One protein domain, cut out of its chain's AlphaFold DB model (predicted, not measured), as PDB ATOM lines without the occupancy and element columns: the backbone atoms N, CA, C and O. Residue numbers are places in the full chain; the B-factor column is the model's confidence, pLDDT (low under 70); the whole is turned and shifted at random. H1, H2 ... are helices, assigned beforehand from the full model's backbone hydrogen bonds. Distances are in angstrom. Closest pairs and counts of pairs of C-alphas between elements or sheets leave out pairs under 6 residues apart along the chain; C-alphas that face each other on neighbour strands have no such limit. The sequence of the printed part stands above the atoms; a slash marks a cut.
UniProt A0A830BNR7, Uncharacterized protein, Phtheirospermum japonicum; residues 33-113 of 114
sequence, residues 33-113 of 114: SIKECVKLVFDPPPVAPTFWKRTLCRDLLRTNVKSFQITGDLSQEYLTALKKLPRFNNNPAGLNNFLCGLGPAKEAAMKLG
ATOM      1  N   SER A  33      17.479 -42.156 -28.997       73.75
ATOM      2  CA  SER A  33      18.775 -41.588 -29.392       73.75
ATOM      3  C   SER A  33      19.568 -42.671 -30.117       73.75
ATOM      4  O   SER A  33      19.504 -43.844 -29.735       73.75
ATOM      5  N   ILE A  34      20.311 -42.299 -31.162       82.56
ATOM      6  CA  ILE A  34      21.124 -43.248 -31.931       82.56
ATOM      7  C   ILE A  34      22.009 -44.055 -30.975       82.56
ATOM      8  O   ILE A  34      22.162 -45.261 -31.149       82.56
ATOM      9  N   LYS A  35      22.488 -43.426 -29.895       83.00
ATOM     10  CA  LYS A  35      23.206 -44.079 -28.795       83.00
ATOM     11  C   LYS A  35      22.436 -45.238 -28.157       83.00
ATOM     12  O   LYS A  35      23.000 -46.316 -27.982       83.00
ATOM     13  N   GLU A  36      21.172 -45.021 -27.808       84.06
ATOM     14  CA  GLU A  36      20.306 -46.049 -27.223       84.06
ATOM     15  C   GLU A  36      20.053 -47.177 -28.220       84.06
ATOM     16  O   GLU A  36      20.120 -48.343 -27.849       84.06
ATOM     17  N   CYS A  37      19.833 -46.852 -29.495       86.44
ATOM     18  CA  CYS A  37      19.626 -47.863 -30.525       86.44
ATOM     19  C   CYS A  37      20.879 -48.690 -30.818       86.44
ATOM     20  O   CYS A  37      20.783 -49.910 -30.928       86.44
ATOM     21  N   VAL A  38      22.049 -48.051 -30.904       87.31
ATOM     22  CA  VAL A  38      23.340 -48.728 -31.078       87.31
ATOM     23  C   VAL A  38      23.573 -49.702 -29.926       87.31
ATOM     24  O   VAL A  38      23.840 -50.873 -30.179       87.31
ATOM     25  N   LYS A  39      23.387 -49.266 -28.673       85.19
ATOM     26  CA  LYS A  39      23.456 -50.169 -27.515       85.19
ATOM     27  C   LYS A  39      22.459 -51.313 -27.646       85.19
ATOM     28  O   LYS A  39      22.851 -52.465 -27.635       85.19
ATOM     29  N   LEU A  40      21.186 -51.013 -27.883       84.81
ATOM     30  CA  LEU A  40      20.131 -52.023 -27.956       84.81
ATOM     31  C   LEU A  40      20.400 -53.145 -28.970       84.81
ATOM     32  O   LEU A  40      19.982 -54.282 -28.756       84.81
ATOM     33  N   VAL A  41      21.016 -52.806 -30.104       84.69
ATOM     34  CA  VAL A  41      21.237 -53.734 -31.219       84.69
ATOM     35  C   VAL A  41      22.580 -54.451 -31.111       84.69
ATOM     36  O   VAL A  41      22.647 -55.633 -31.440       84.69
ATOM     37  N   PHE A  42      23.635 -53.764 -30.670       84.06
ATOM     38  CA  PHE A  42      24.998 -54.303 -30.662       84.06
ATOM     39  C   PHE A  42      25.490 -54.770 -29.288       84.06
ATOM     40  O   PHE A  42      26.491 -55.485 -29.241       84.06
ATOM     41  N   ASP A  43      24.821 -54.360 -28.212       83.06
ATOM     42  CA  ASP A  43      25.116 -54.697 -26.816       83.06
ATOM     43  C   ASP A  43      23.812 -54.681 -25.983       83.06
ATOM     44  O   ASP A  43      23.559 -53.759 -25.195       83.06
ATOM     45  N   PRO A  44      22.886 -55.620 -26.263       77.94
ATOM     46  CA  PRO A  44      21.540 -55.572 -25.716       77.94
ATOM     47  C   PRO A  44      21.568 -55.663 -24.181       77.94
ATOM     48  O   PRO A  44      22.254 -56.525 -23.633       77.94
ATOM     49  N   PRO A  45      20.788 -54.826 -23.470       76.38
ATOM     50  CA  PRO A  45      20.677 -54.926 -22.023       76.38
ATOM     51  C   PRO A  45      20.064 -56.278 -21.612       76.38
ATOM     52  O   PRO A  45      19.310 -56.871 -22.389       76.38
ATOM     53  N   PRO A  46      20.316 -56.738 -20.371       72.44
ATOM     54  CA  PRO A  46      19.784 -58.007 -19.870       72.44
ATOM     55  C   PRO A  46      18.249 -58.028 -19.834       72.44
ATOM     56  O   PRO A  46      17.631 -59.077 -19.987       72.44
ATOM     57  N   VAL A  47      17.619 -56.859 -19.680       76.44
ATOM     58  CA  VAL A  47      16.168 -56.717 -19.795       76.44
ATOM     59  C   VAL A  47      15.797 -56.629 -21.270       76.44
ATOM     60  O   VAL A  47      16.112 -55.644 -21.943       76.44
ATOM     61  N   ALA A  48      15.105 -57.659 -21.763       69.12
ATOM     62  CA  ALA A  48      14.669 -57.723 -23.149       69.12
ATOM     63  C   ALA A  48      13.780 -56.509 -23.488       69.12
ATOM     64  O   ALA A  48      12.722 -56.323 -22.879       69.12
ATOM     65  N   PRO A  49      14.178 -55.659 -24.450       73.00
ATOM     66  CA  PRO A  49      13.348 -54.542 -24.870       73.00
ATOM     67  C   PRO A  49      12.095 -55.037 -25.588       73.00
ATOM     68  O   PRO A  49      12.080 -56.122 -26.172       73.00
ATOM     69  N   THR A  50      11.061 -54.197 -25.621       80.31
ATOM     70  CA  THR A  50       9.868 -54.479 -26.422       80.31
ATOM     71  C   THR A  50      10.244 -54.688 -27.891       80.31
ATOM     72  O   THR A  50      11.110 -53.997 -28.438       80.31
ATOM     73  N   PHE A  51       9.572 -55.639 -28.547       80.31
ATOM     74  CA  PHE A  51       9.822 -55.997 -29.947       80.31
ATOM     75  C   PHE A  51       9.832 -54.765 -30.868       80.31
ATOM     76  O   PHE A  51      10.786 -54.548 -31.614       80.31
ATOM     77  N   TRP A  52       8.832 -53.892 -30.719       76.44
ATOM     78  CA  TRP A  52       8.702 -52.642 -31.470       76.44
ATOM     79  C   TRP A  52       9.905 -51.708 -31.331       76.44
ATOM     80  O   TRP A  52      10.381 -51.158 -32.323       76.44
ATOM     81  N   LYS A  53      10.439 -51.562 -30.113       78.69
ATOM     82  CA  LYS A  53      11.608 -50.716 -29.847       78.69
ATOM     83  C   LYS A  53      12.854 -51.260 -30.548       78.69
ATOM     84  O   LYS A  53      13.627 -50.489 -31.113       78.69
ATOM     85  N   ARG A  54      13.030 -52.585 -30.567       80.31
ATOM     86  CA  ARG A  54      14.138 -53.232 -31.286       80.31
ATOM     87  C   ARG A  54      14.012 -53.055 -32.800       80.31
ATOM     88  O   ARG A  54      15.012 -52.727 -33.435       80.31
ATOM     89  N   THR A  55      12.815 -53.231 -33.363       83.62
ATOM     90  CA  THR A  55      12.566 -53.058 -34.806       83.62
ATOM     91  C   THR A  55      12.850 -51.627 -35.248       83.62
ATOM     92  O   THR A  55      13.682 -51.424 -36.129       83.62
ATOM     93  N   LEU A  56      12.279 -50.634 -34.559       83.81
ATOM     94  CA  LEU A  56      12.518 -49.218 -34.860       83.81
ATOM     95  C   LEU A  56      14.003 -48.853 -34.774       83.81
ATOM     96  O   LEU A  56      14.525 -48.169 -35.651       83.81
ATOM     97  N   CYS A  57      14.711 -49.337 -33.750       86.94
ATOM     98  CA  CYS A  57      16.145 -49.103 -33.642       86.94
ATOM     99  C   CYS A  57      16.930 -49.767 -34.774       86.94
ATOM    100  O   CYS A  57      17.821 -49.143 -35.341       86.94
ATOM    101  N   ARG A  58      16.596 -51.003 -35.152       85.88
ATOM    102  CA  ARG A  58      17.244 -51.670 -36.285       85.88
ATOM    103  C   ARG A  58      17.030 -50.889 -37.586       85.88
ATOM    104  O   ARG A  58      17.989 -50.728 -38.337       85.88
ATOM    105  N   ASP A  59      15.833 -50.361 -37.819       86.25
ATOM    106  CA  ASP A  59      15.523 -49.567 -39.013       86.25
ATOM    107  C   ASP A  59      16.241 -48.212 -39.023       86.25
ATOM    108  O   ASP A  59      16.797 -47.809 -40.050       86.25
ATOM    109  N   LEU A  60      16.330 -47.542 -37.869       86.44
ATOM    110  CA  LEU A  60      17.100 -46.306 -37.706       86.44
ATOM    111  C   LEU A  60      18.590 -46.527 -38.018       86.44
ATOM    112  O   LEU A  60      19.201 -45.763 -38.771       86.44
ATOM    113  N   LEU A  61      19.188 -47.585 -37.460       88.06
ATOM    114  CA  LEU A  61      20.601 -47.899 -37.681       88.06
ATOM    115  C   LEU A  61      20.854 -48.351 -39.121       88.06
ATOM    116  O   LEU A  61      21.845 -47.937 -39.715       88.06
ATOM    117  N   ARG A  62      19.947 -49.140 -39.709       87.62
ATOM    118  CA  ARG A  62      20.022 -49.534 -41.122       87.62
ATOM    119  C   ARG A  62      19.967 -48.314 -42.034       87.62
ATOM    120  O   ARG A  62      20.721 -48.258 -42.997       87.62
ATOM    121  N   THR A  63      19.118 -47.336 -41.726       86.38
ATOM    122  CA  THR A  63      19.056 -46.072 -42.473       86.38
ATOM    123  C   THR A  63      20.375 -45.303 -42.377       86.38
ATOM    124  O   THR A  63      20.871 -44.844 -43.399       86.38
ATOM    125  N   ASN A  64      21.000 -45.235 -41.194       86.44
ATOM    126  CA  ASN A  64      22.321 -44.606 -41.038       86.44
ATOM    127  C   ASN A  64      23.408 -45.330 -41.850       86.44
ATOM    128  O   ASN A  64      24.193 -44.678 -42.528       86.44
ATOM    129  N   VAL A  65      23.432 -46.667 -41.828       87.25
ATOM    130  CA  VAL A  65      24.395 -47.462 -42.612       87.25
ATOM    131  C   VAL A  65      24.171 -47.287 -44.114       87.25
ATOM    132  O   VAL A  65      25.127 -47.089 -44.852       87.25
ATOM    133  N   LYS A  66      22.918 -47.307 -44.582       85.75
ATOM    134  CA  LYS A  66      22.603 -47.040 -45.994       85.75
ATOM    135  C   LYS A  66      23.022 -45.635 -46.410       85.75
ATOM    136  O   LYS A  66      23.606 -45.469 -47.471       85.75
ATOM    137  N   SER A  67      22.754 -44.637 -45.567       82.75
ATOM    138  CA  SER A  67      23.211 -43.268 -45.816       82.75
ATOM    139  C   SER A  67      24.728 -43.232 -45.955       82.75
ATOM    140  O   SER A  67      25.221 -42.672 -46.921       82.75
ATOM    141  N   PHE A  68      25.455 -43.902 -45.061       85.56
ATOM    142  CA  PHE A  68      26.909 -44.002 -45.124       85.56
ATOM    143  C   PHE A  68      27.424 -44.671 -46.402       85.56
ATOM    144  O   PHE A  68      28.402 -44.211 -46.977       85.56
ATOM    145  N   GLN A  69      26.764 -45.722 -46.887       82.31
ATOM    146  CA  GLN A  69      27.129 -46.353 -48.160       82.31
ATOM    147  C   GLN A  69      26.974 -45.401 -49.356       82.31
ATOM    148  O   GLN A  69      27.717 -45.523 -50.323       82.31
ATOM    149  N   ILE A  70      26.030 -44.455 -49.285       80.69
ATOM    150  CA  ILE A  70      25.753 -43.482 -50.351       80.69
ATOM    151  C   ILE A  70      26.664 -42.255 -50.237       80.69
ATOM    152  O   ILE A  70      27.261 -41.839 -51.223       80.69
ATOM    153  N   THR A  71      26.744 -41.650 -49.051       81.50
ATOM    154  CA  THR A  71      27.425 -40.361 -48.831       81.50
ATOM    155  C   THR A  71      28.869 -40.516 -48.383       81.50
ATOM    156  O   THR A  71      29.626 -39.554 -48.412       81.50
ATOM    157  N   GLY A  72      29.248 -41.700 -47.912       81.88
ATOM    158  CA  GLY A  72      30.550 -41.932 -47.314       81.88
ATOM    159  C   GLY A  72      30.736 -41.334 -45.915       81.88
ATOM    160  O   GLY A  72      31.827 -41.421 -45.358       81.88
ATOM    161  N   ASP A  73      29.684 -40.766 -45.321       83.56
ATOM    162  CA  ASP A  73      29.750 -40.140 -44.002       83.56
ATOM    163  C   ASP A  73      28.743 -40.774 -43.030       83.56
ATOM    164  O   ASP A  73      27.548 -40.893 -43.310       83.56
ATOM    165  N   LEU A  74      29.240 -41.196 -41.864       84.19
ATOM    166  CA  LEU A  74      28.416 -41.631 -40.735       84.19
ATOM    167  C   LEU A  74      28.149 -40.452 -39.810       84.19
ATOM    168  O   LEU A  74      29.032 -39.635 -39.548       84.19
ATOM    169  N   SER A  75      26.949 -40.411 -39.230       84.62
ATOM    170  CA  SER A  75      26.643 -39.407 -38.215       84.62
ATOM    171  C   SER A  75      27.608 -39.528 -37.028       84.62
ATOM    172  O   SER A  75      27.912 -40.622 -36.536       84.62
ATOM    173  N   GLN A  76      28.088 -38.384 -36.536       85.00
ATOM    174  CA  GLN A  76      29.021 -38.341 -35.409       85.00
ATOM    175  C   GLN A  76      28.418 -38.986 -34.149       85.00
ATOM    176  O   GLN A  76      29.140 -39.610 -33.369       85.00
ATOM    177  N   GLU A  77      27.095 -38.898 -33.970       85.25
ATOM    178  CA  GLU A  77      26.371 -39.572 -32.887       85.25
ATOM    179  C   GLU A  77      26.485 -41.101 -32.996       85.25
ATOM    180  O   GLU A  77      26.797 -41.759 -32.002       85.25
ATOM    181  N   TYR A  78      26.319 -41.668 -34.198       87.75
ATOM    182  CA  TYR A  78      26.468 -43.105 -34.448       87.75
ATOM    183  C   TYR A  78      27.900 -43.583 -34.189       87.75
ATOM    184  O   TYR A  78      28.107 -44.546 -33.450       87.75
ATOM    185  N   LEU A  79      28.899 -42.872 -34.724       88.56
ATOM    186  CA  LEU A  79      30.314 -43.200 -34.507       88.56
ATOM    187  C   LEU A  79      30.698 -43.117 -33.026       88.56
ATOM    188  O   LEU A  79      31.375 -44.003 -32.505       88.56
ATOM    189  N   THR A  80      30.242 -42.076 -32.330       90.75
ATOM    190  CA  THR A  80      30.496 -41.903 -30.893       90.75
ATOM    191  C   THR A  80      29.837 -43.011 -30.079       90.75
ATOM    192  O   THR A  80      30.423 -43.500 -29.114       90.75
ATOM    193  N   ALA A  81      28.624 -43.419 -30.456       90.69
ATOM    194  CA  ALA A  81      27.931 -44.519 -29.809       90.69
ATOM    195  C   ALA A  81      28.670 -45.848 -30.004       90.69
ATOM    196  O   ALA A  81      28.881 -46.552 -29.020       90.69
ATOM    197  N   LEU A  82      29.119 -46.151 -31.229       90.56
ATOM    198  CA  LEU A  82      29.904 -47.351 -31.518       90.56
ATOM    199  C   LEU A  82      31.213 -47.384 -30.728       90.56
ATOM    200  O   LEU A  82      31.490 -48.383 -30.073       90.56
ATOM    201  N   LYS A  83      31.983 -46.287 -30.722       90.50
ATOM    202  CA  LYS A  83      33.252 -46.190 -29.976       90.50
ATOM    203  C   LYS A  83      33.086 -46.469 -28.481       90.50
ATOM    204  O   LYS A  83      33.989 -47.007 -27.862       90.50
ATOM    205  N   LYS A  84      31.933 -46.124 -27.903       90.06
ATOM    206  CA  LYS A  84      31.630 -46.332 -26.477       90.06
ATOM    207  C   LYS A  84      31.118 -47.737 -26.150       90.06
ATOM    208  O   LYS A  84      30.922 -48.030 -24.973       90.06
ATOM    209  N   LEU A  85      30.847 -48.587 -27.143       89.62
ATOM    210  CA  LEU A  85      30.415 -49.957 -26.879       89.62
ATOM    211  C   LEU A  85      31.578 -50.775 -26.303       89.62
ATOM    212  O   LEU A  85      32.671 -50.701 -26.863       89.62
ATOM    213  N   PRO A  86      31.365 -51.619 -25.276       88.88
ATOM    214  CA  PRO A  86      32.427 -52.428 -24.668       88.88
ATOM    215  C   PRO A  86      33.249 -53.235 -25.684       88.88
ATOM    216  O   PRO A  86      34.474 -53.256 -25.609       88.88
ATOM    217  N   ARG A  87      32.585 -53.807 -26.700       87.62
ATOM    218  CA  ARG A  87      33.213 -54.557 -27.807       87.62
ATOM    219  C   ARG A  87      34.208 -53.755 -28.661       87.62
ATOM    220  O   ARG A  87      35.023 -54.355 -29.351       87.62
ATOM    221  N   PHE A  88      34.114 -52.426 -28.660       90.75
ATOM    222  CA  PHE A  88      34.915 -51.532 -29.503       90.75
ATOM    223  C   PHE A  88      35.763 -50.541 -28.705       90.75
ATOM    224  O   PHE A  88      36.792 -50.098 -29.204       90.75
ATOM    225  N   ASN A  89      35.369 -50.224 -27.470       89.25
ATOM    226  CA  ASN A  89      36.005 -49.216 -26.623       89.25
ATOM    227  C   ASN A  89      37.513 -49.448 -26.444       89.25
ATOM    228  O   ASN A  89      38.293 -48.510 -26.532       89.25
ATOM    229  N   ASN A  90      37.917 -50.710 -26.281       89.94
ATOM    230  CA  ASN A  90      39.324 -51.102 -26.146       89.94
ATOM    231  C   ASN A  90      39.858 -51.835 -27.391       89.94
ATOM    232  O   ASN A  90      40.920 -52.444 -27.340       89.94
ATOM    233  N   ASN A  91      39.111 -51.824 -28.499       90.31
ATOM    234  CA  ASN A  91      39.462 -52.548 -29.719       90.31
ATOM    235  C   ASN A  91      39.237 -51.673 -30.967       90.31
ATOM    236  O   ASN A  91      38.263 -51.874 -31.704       90.31
ATOM    237  N   PRO A  92      40.135 -50.702 -31.224       87.75
ATOM    238  CA  PRO A  92      40.024 -49.820 -32.382       87.75
ATOM    239  C   PRO A  92      40.102 -50.592 -33.706       87.75
ATOM    240  O   PRO A  92      39.389 -50.248 -34.646       87.75
ATOM    241  N   ALA A  93      40.887 -51.673 -33.768       89.81
ATOM    242  CA  ALA A  93      40.968 -52.538 -34.944       89.81
ATOM    243  C   ALA A  93      39.632 -53.246 -35.226       89.81
ATOM    244  O   ALA A  93      39.174 -53.284 -36.364       89.81
ATOM    245  N   GLY A  94      38.960 -53.746 -34.187       91.44
ATOM    246  CA  GLY A  94      37.634 -54.353 -34.305       91.44
ATOM    247  C   GLY A  94      36.568 -53.362 -34.771       91.44
ATOM    248  O   GLY A  94      35.717 -53.718 -35.586       91.44
ATOM    249  N   LEU A  95      36.630 -52.114 -34.295       90.69
ATOM    250  CA  LEU A  95      35.767 -51.048 -34.799       90.69
ATOM    251  C   LEU A  95      36.059 -50.754 -36.272       90.69
ATOM    252  O   LEU A  95      35.119 -50.655 -37.055       90.69
ATOM    253  N   ASN A  96      37.334 -50.656 -36.652       89.75
ATOM    254  CA  ASN A  96      37.710 -50.388 -38.035       89.75
ATOM    255  C   ASN A  96      37.230 -51.498 -38.976       89.75
ATOM    256  O   ASN A  96      36.519 -51.225 -39.935       89.75
ATOM    257  N   ASN A  97      37.497 -52.761 -38.633       90.69
ATOM    258  CA  ASN A  97      37.041 -53.919 -39.404       90.69
ATOM    259  C   ASN A  97      35.516 -53.957 -39.541       90.69
ATOM    260  O   ASN A  97      34.998 -54.279 -40.608       90.69
ATOM    261  N   PHE A  98      34.787 -53.602 -38.478       90.19
ATOM    262  CA  PHE A  98      33.335 -53.481 -38.544       90.19
ATOM    263  C   PHE A  98      32.906 -52.401 -39.542       90.19
ATOM    264  O   PHE A  98      32.045 -52.673 -40.375       90.19
ATOM    265  N   LEU A  99      33.503 -51.207 -39.479       89.31
ATOM    266  CA  LEU A  99      33.173 -50.091 -40.369       89.31
ATOM    267  C   LEU A  99      33.550 -50.386 -41.830       89.31
ATOM    268  O   LEU A  99      32.730 -50.146 -42.714       89.31
ATOM    269  N   CYS A 100      34.723 -50.974 -42.084       87.75
ATOM    270  CA  CYS A 100      35.134 -51.437 -43.414       87.75
ATOM    271  C   CYS A 100      34.194 -52.532 -43.949       87.75
ATOM    272  O   CYS A 100      33.844 -52.543 -45.128       87.75
ATOM    273  N   GLY A 101      33.713 -53.424 -43.076       86.75
ATOM    274  CA  GLY A 101      32.750 -54.472 -43.417       86.75
ATOM    275  C   GLY A 101      31.345 -53.966 -43.767       86.75
ATOM    276  O   GLY A 101      30.541 -54.735 -44.292       86.75
ATOM    277  N   LEU A 102      31.030 -52.685 -43.527       85.75
ATOM    278  CA  LEU A 102      29.759 -52.084 -43.952       85.75
ATOM    279  C   LEU A 102      29.685 -51.848 -45.470       85.75
ATOM    280  O   LEU A 102      28.643 -51.403 -45.948       85.75
ATOM    281  N   GLY A 103      30.752 -52.127 -46.222       81.00
ATOM    282  CA  GLY A 103      30.834 -51.851 -47.656       81.00
ATOM    283  C   GLY A 103      30.662 -50.365 -47.999       81.00
ATOM    284  O   GLY A 103      29.810 -50.053 -48.833       81.00
ATOM    285  N   PRO A 104      31.382 -49.436 -47.334       79.19
ATOM    286  CA  PRO A 104      31.322 -48.017 -47.674       79.19
ATOM    287  C   PRO A 104      31.701 -47.730 -49.131       79.19
ATOM    288  O   PRO A 104      32.414 -48.505 -49.767       79.19
ATOM    289  N   ALA A 105      31.298 -46.556 -49.630       80.94
ATOM    290  CA  ALA A 105      31.839 -46.010 -50.872       80.94
ATOM    291  C   ALA A 105      33.377 -45.887 -50.810       80.94
ATOM    292  O   ALA A 105      33.953 -45.700 -49.737       80.94
ATOM    293  N   LYS A 106      34.043 -45.932 -51.974       79.88
ATOM    294  CA  LYS A 106      35.515 -45.915 -52.102       79.88
ATOM    295  C   LYS A 106      36.186 -44.773 -51.327       79.88
ATOM    296  O   LYS A 106      37.188 -44.992 -50.660       79.88
ATOM    297  N   GLU A 107      35.627 -43.567 -51.387       79.31
ATOM    298  CA  GLU A 107      36.171 -42.396 -50.683       79.31
ATOM    299  C   GLU A 107      36.108 -42.545 -49.158       79.31
ATOM    300  O   GLU A 107      37.015 -42.132 -48.441       79.31
ATOM    301  N   ALA A 108      35.048 -43.167 -48.648       79.19
ATOM    302  CA  ALA A 108      34.879 -43.400 -47.222       79.19
ATOM    303  C   ALA A 108      35.710 -44.571 -46.709       79.19
ATOM    304  O   ALA A 108      36.220 -44.492 -45.595       79.19
ATOM    305  N   ALA A 109      35.889 -45.610 -47.529       81.94
ATOM    306  CA  ALA A 109      36.866 -46.663 -47.270       81.94
ATOM    307  C   ALA A 109      38.249 -46.039 -47.012       81.94
ATOM    308  O   ALA A 109      38.781 -46.199 -45.915       81.94
ATOM    309  N   MET A 110      38.719 -45.173 -47.922       82.19
ATOM    310  CA  MET A 110      40.005 -44.474 -47.784       82.19
ATOM    311  C   MET A 110      40.109 -43.639 -46.500       82.19
ATOM    312  O   MET A 110      41.132 -43.681 -45.819       82.19
ATOM    313  N   LYS A 111      39.051 -42.900 -46.124       82.38
ATOM    314  CA  LYS A 111      39.019 -42.123 -44.864       82.38
ATOM    315  C   LYS A 111      39.160 -43.006 -43.620       82.38
ATOM    316  O   LYS A 111      39.675 -42.550 -42.601       82.38
ATOM    317  N   LEU A 112      38.662 -44.236 -43.683       81.38
ATOM    318  CA  LEU A 112      38.729 -45.212 -42.597       81.38
ATOM    319  C   LEU A 112      40.013 -46.056 -42.632       81.38
ATOM    320  O   LEU A 112      40.230 -46.870 -41.739       81.38
ATOM    321  N   GLY A 113      40.884 -45.865 -43.628       82.56
ATOM    322  CA  GLY A 113      42.056 -46.721 -43.818       82.56
ATOM    323  C   GLY A 113      41.685 -48.146 -44.237       82.56
ATOM    324  O   GLY A 113      42.435 -49.080 -43.952       82.56
TER     325      GLY A 113
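Overview. This is residues 33 to 113 of the 114 residues of an uncharacterized protein of Phtheirospermum japonicum (UniProt A0A830BNR7). One long helix, H2, runs along one side of the domain, and the five shorter helices lie over to one side of it. H1 crosses under H2 and packs beside H3, while H5 and H6 form a helical hairpin toward the other end, with little H4 at the corner before H5. The printed part has 81 residues with six named helices, H1 to H6 in chain order, and no named strand: all helix. It is compact, with a radius of gyration of the C-alphas of 12.9 A and spans of 39 by 27 by 18 A.

Arrangement. Start at H2, residues 51 to 71; with residues 54 to 61 alone it touches H1, residues 34 to 42, about perpendicular at 74 degrees, closest at the C-alphas of Cys 37 and Cys 57, 4.8 A apart. H1 touches H3, residues 76 to 83, at a shallow tilt of 34.7 degrees, only just short of steep, the same way; their closest C-alphas, Lys 35 and Ala 81, are 4.9 A apart. Farther on, H5, residues 92 to 100, and H6, residues 106 to 112, touch as a helical hairpin at a shallow tilt of 11 degrees, opposite ways, closest at the C-alphas of Cys 100 and Ala 109, 6.4 A. H4, residues 86 to 89, only just touches H5, with 3 pairs of C-alphas within 8 A, and only at the corner, closest at the C-alphas of Phe 88 and Leu 95, 5.4 A. H2 and H6 are near each other; H1 and H5, for instance, are apart. In H1, H2, H3, H5 and H6 every O i to N i+4 pair is within hydrogen-bond range; H4 is too short for one.

Along the chain. Find C-alpha 51 at (9.822, -55.997, -29.947); from there H2 runs 30.2 A to C-alpha 71. H1 is 11.8 A long, H3 10.4 A, H4 5.2 A, H5 12.2 A and H6 10.1 A, ending at C-alpha 112 at (38.729, -45.212, -42.597).

Size, cuts and confidence. Look for the two C-alphas farthest apart at Val 47 and Glu 107, 39.5 A. The printed part has no cut and no long link. Its mean pLDDT is 84.4, and residue 48 alone is under 70.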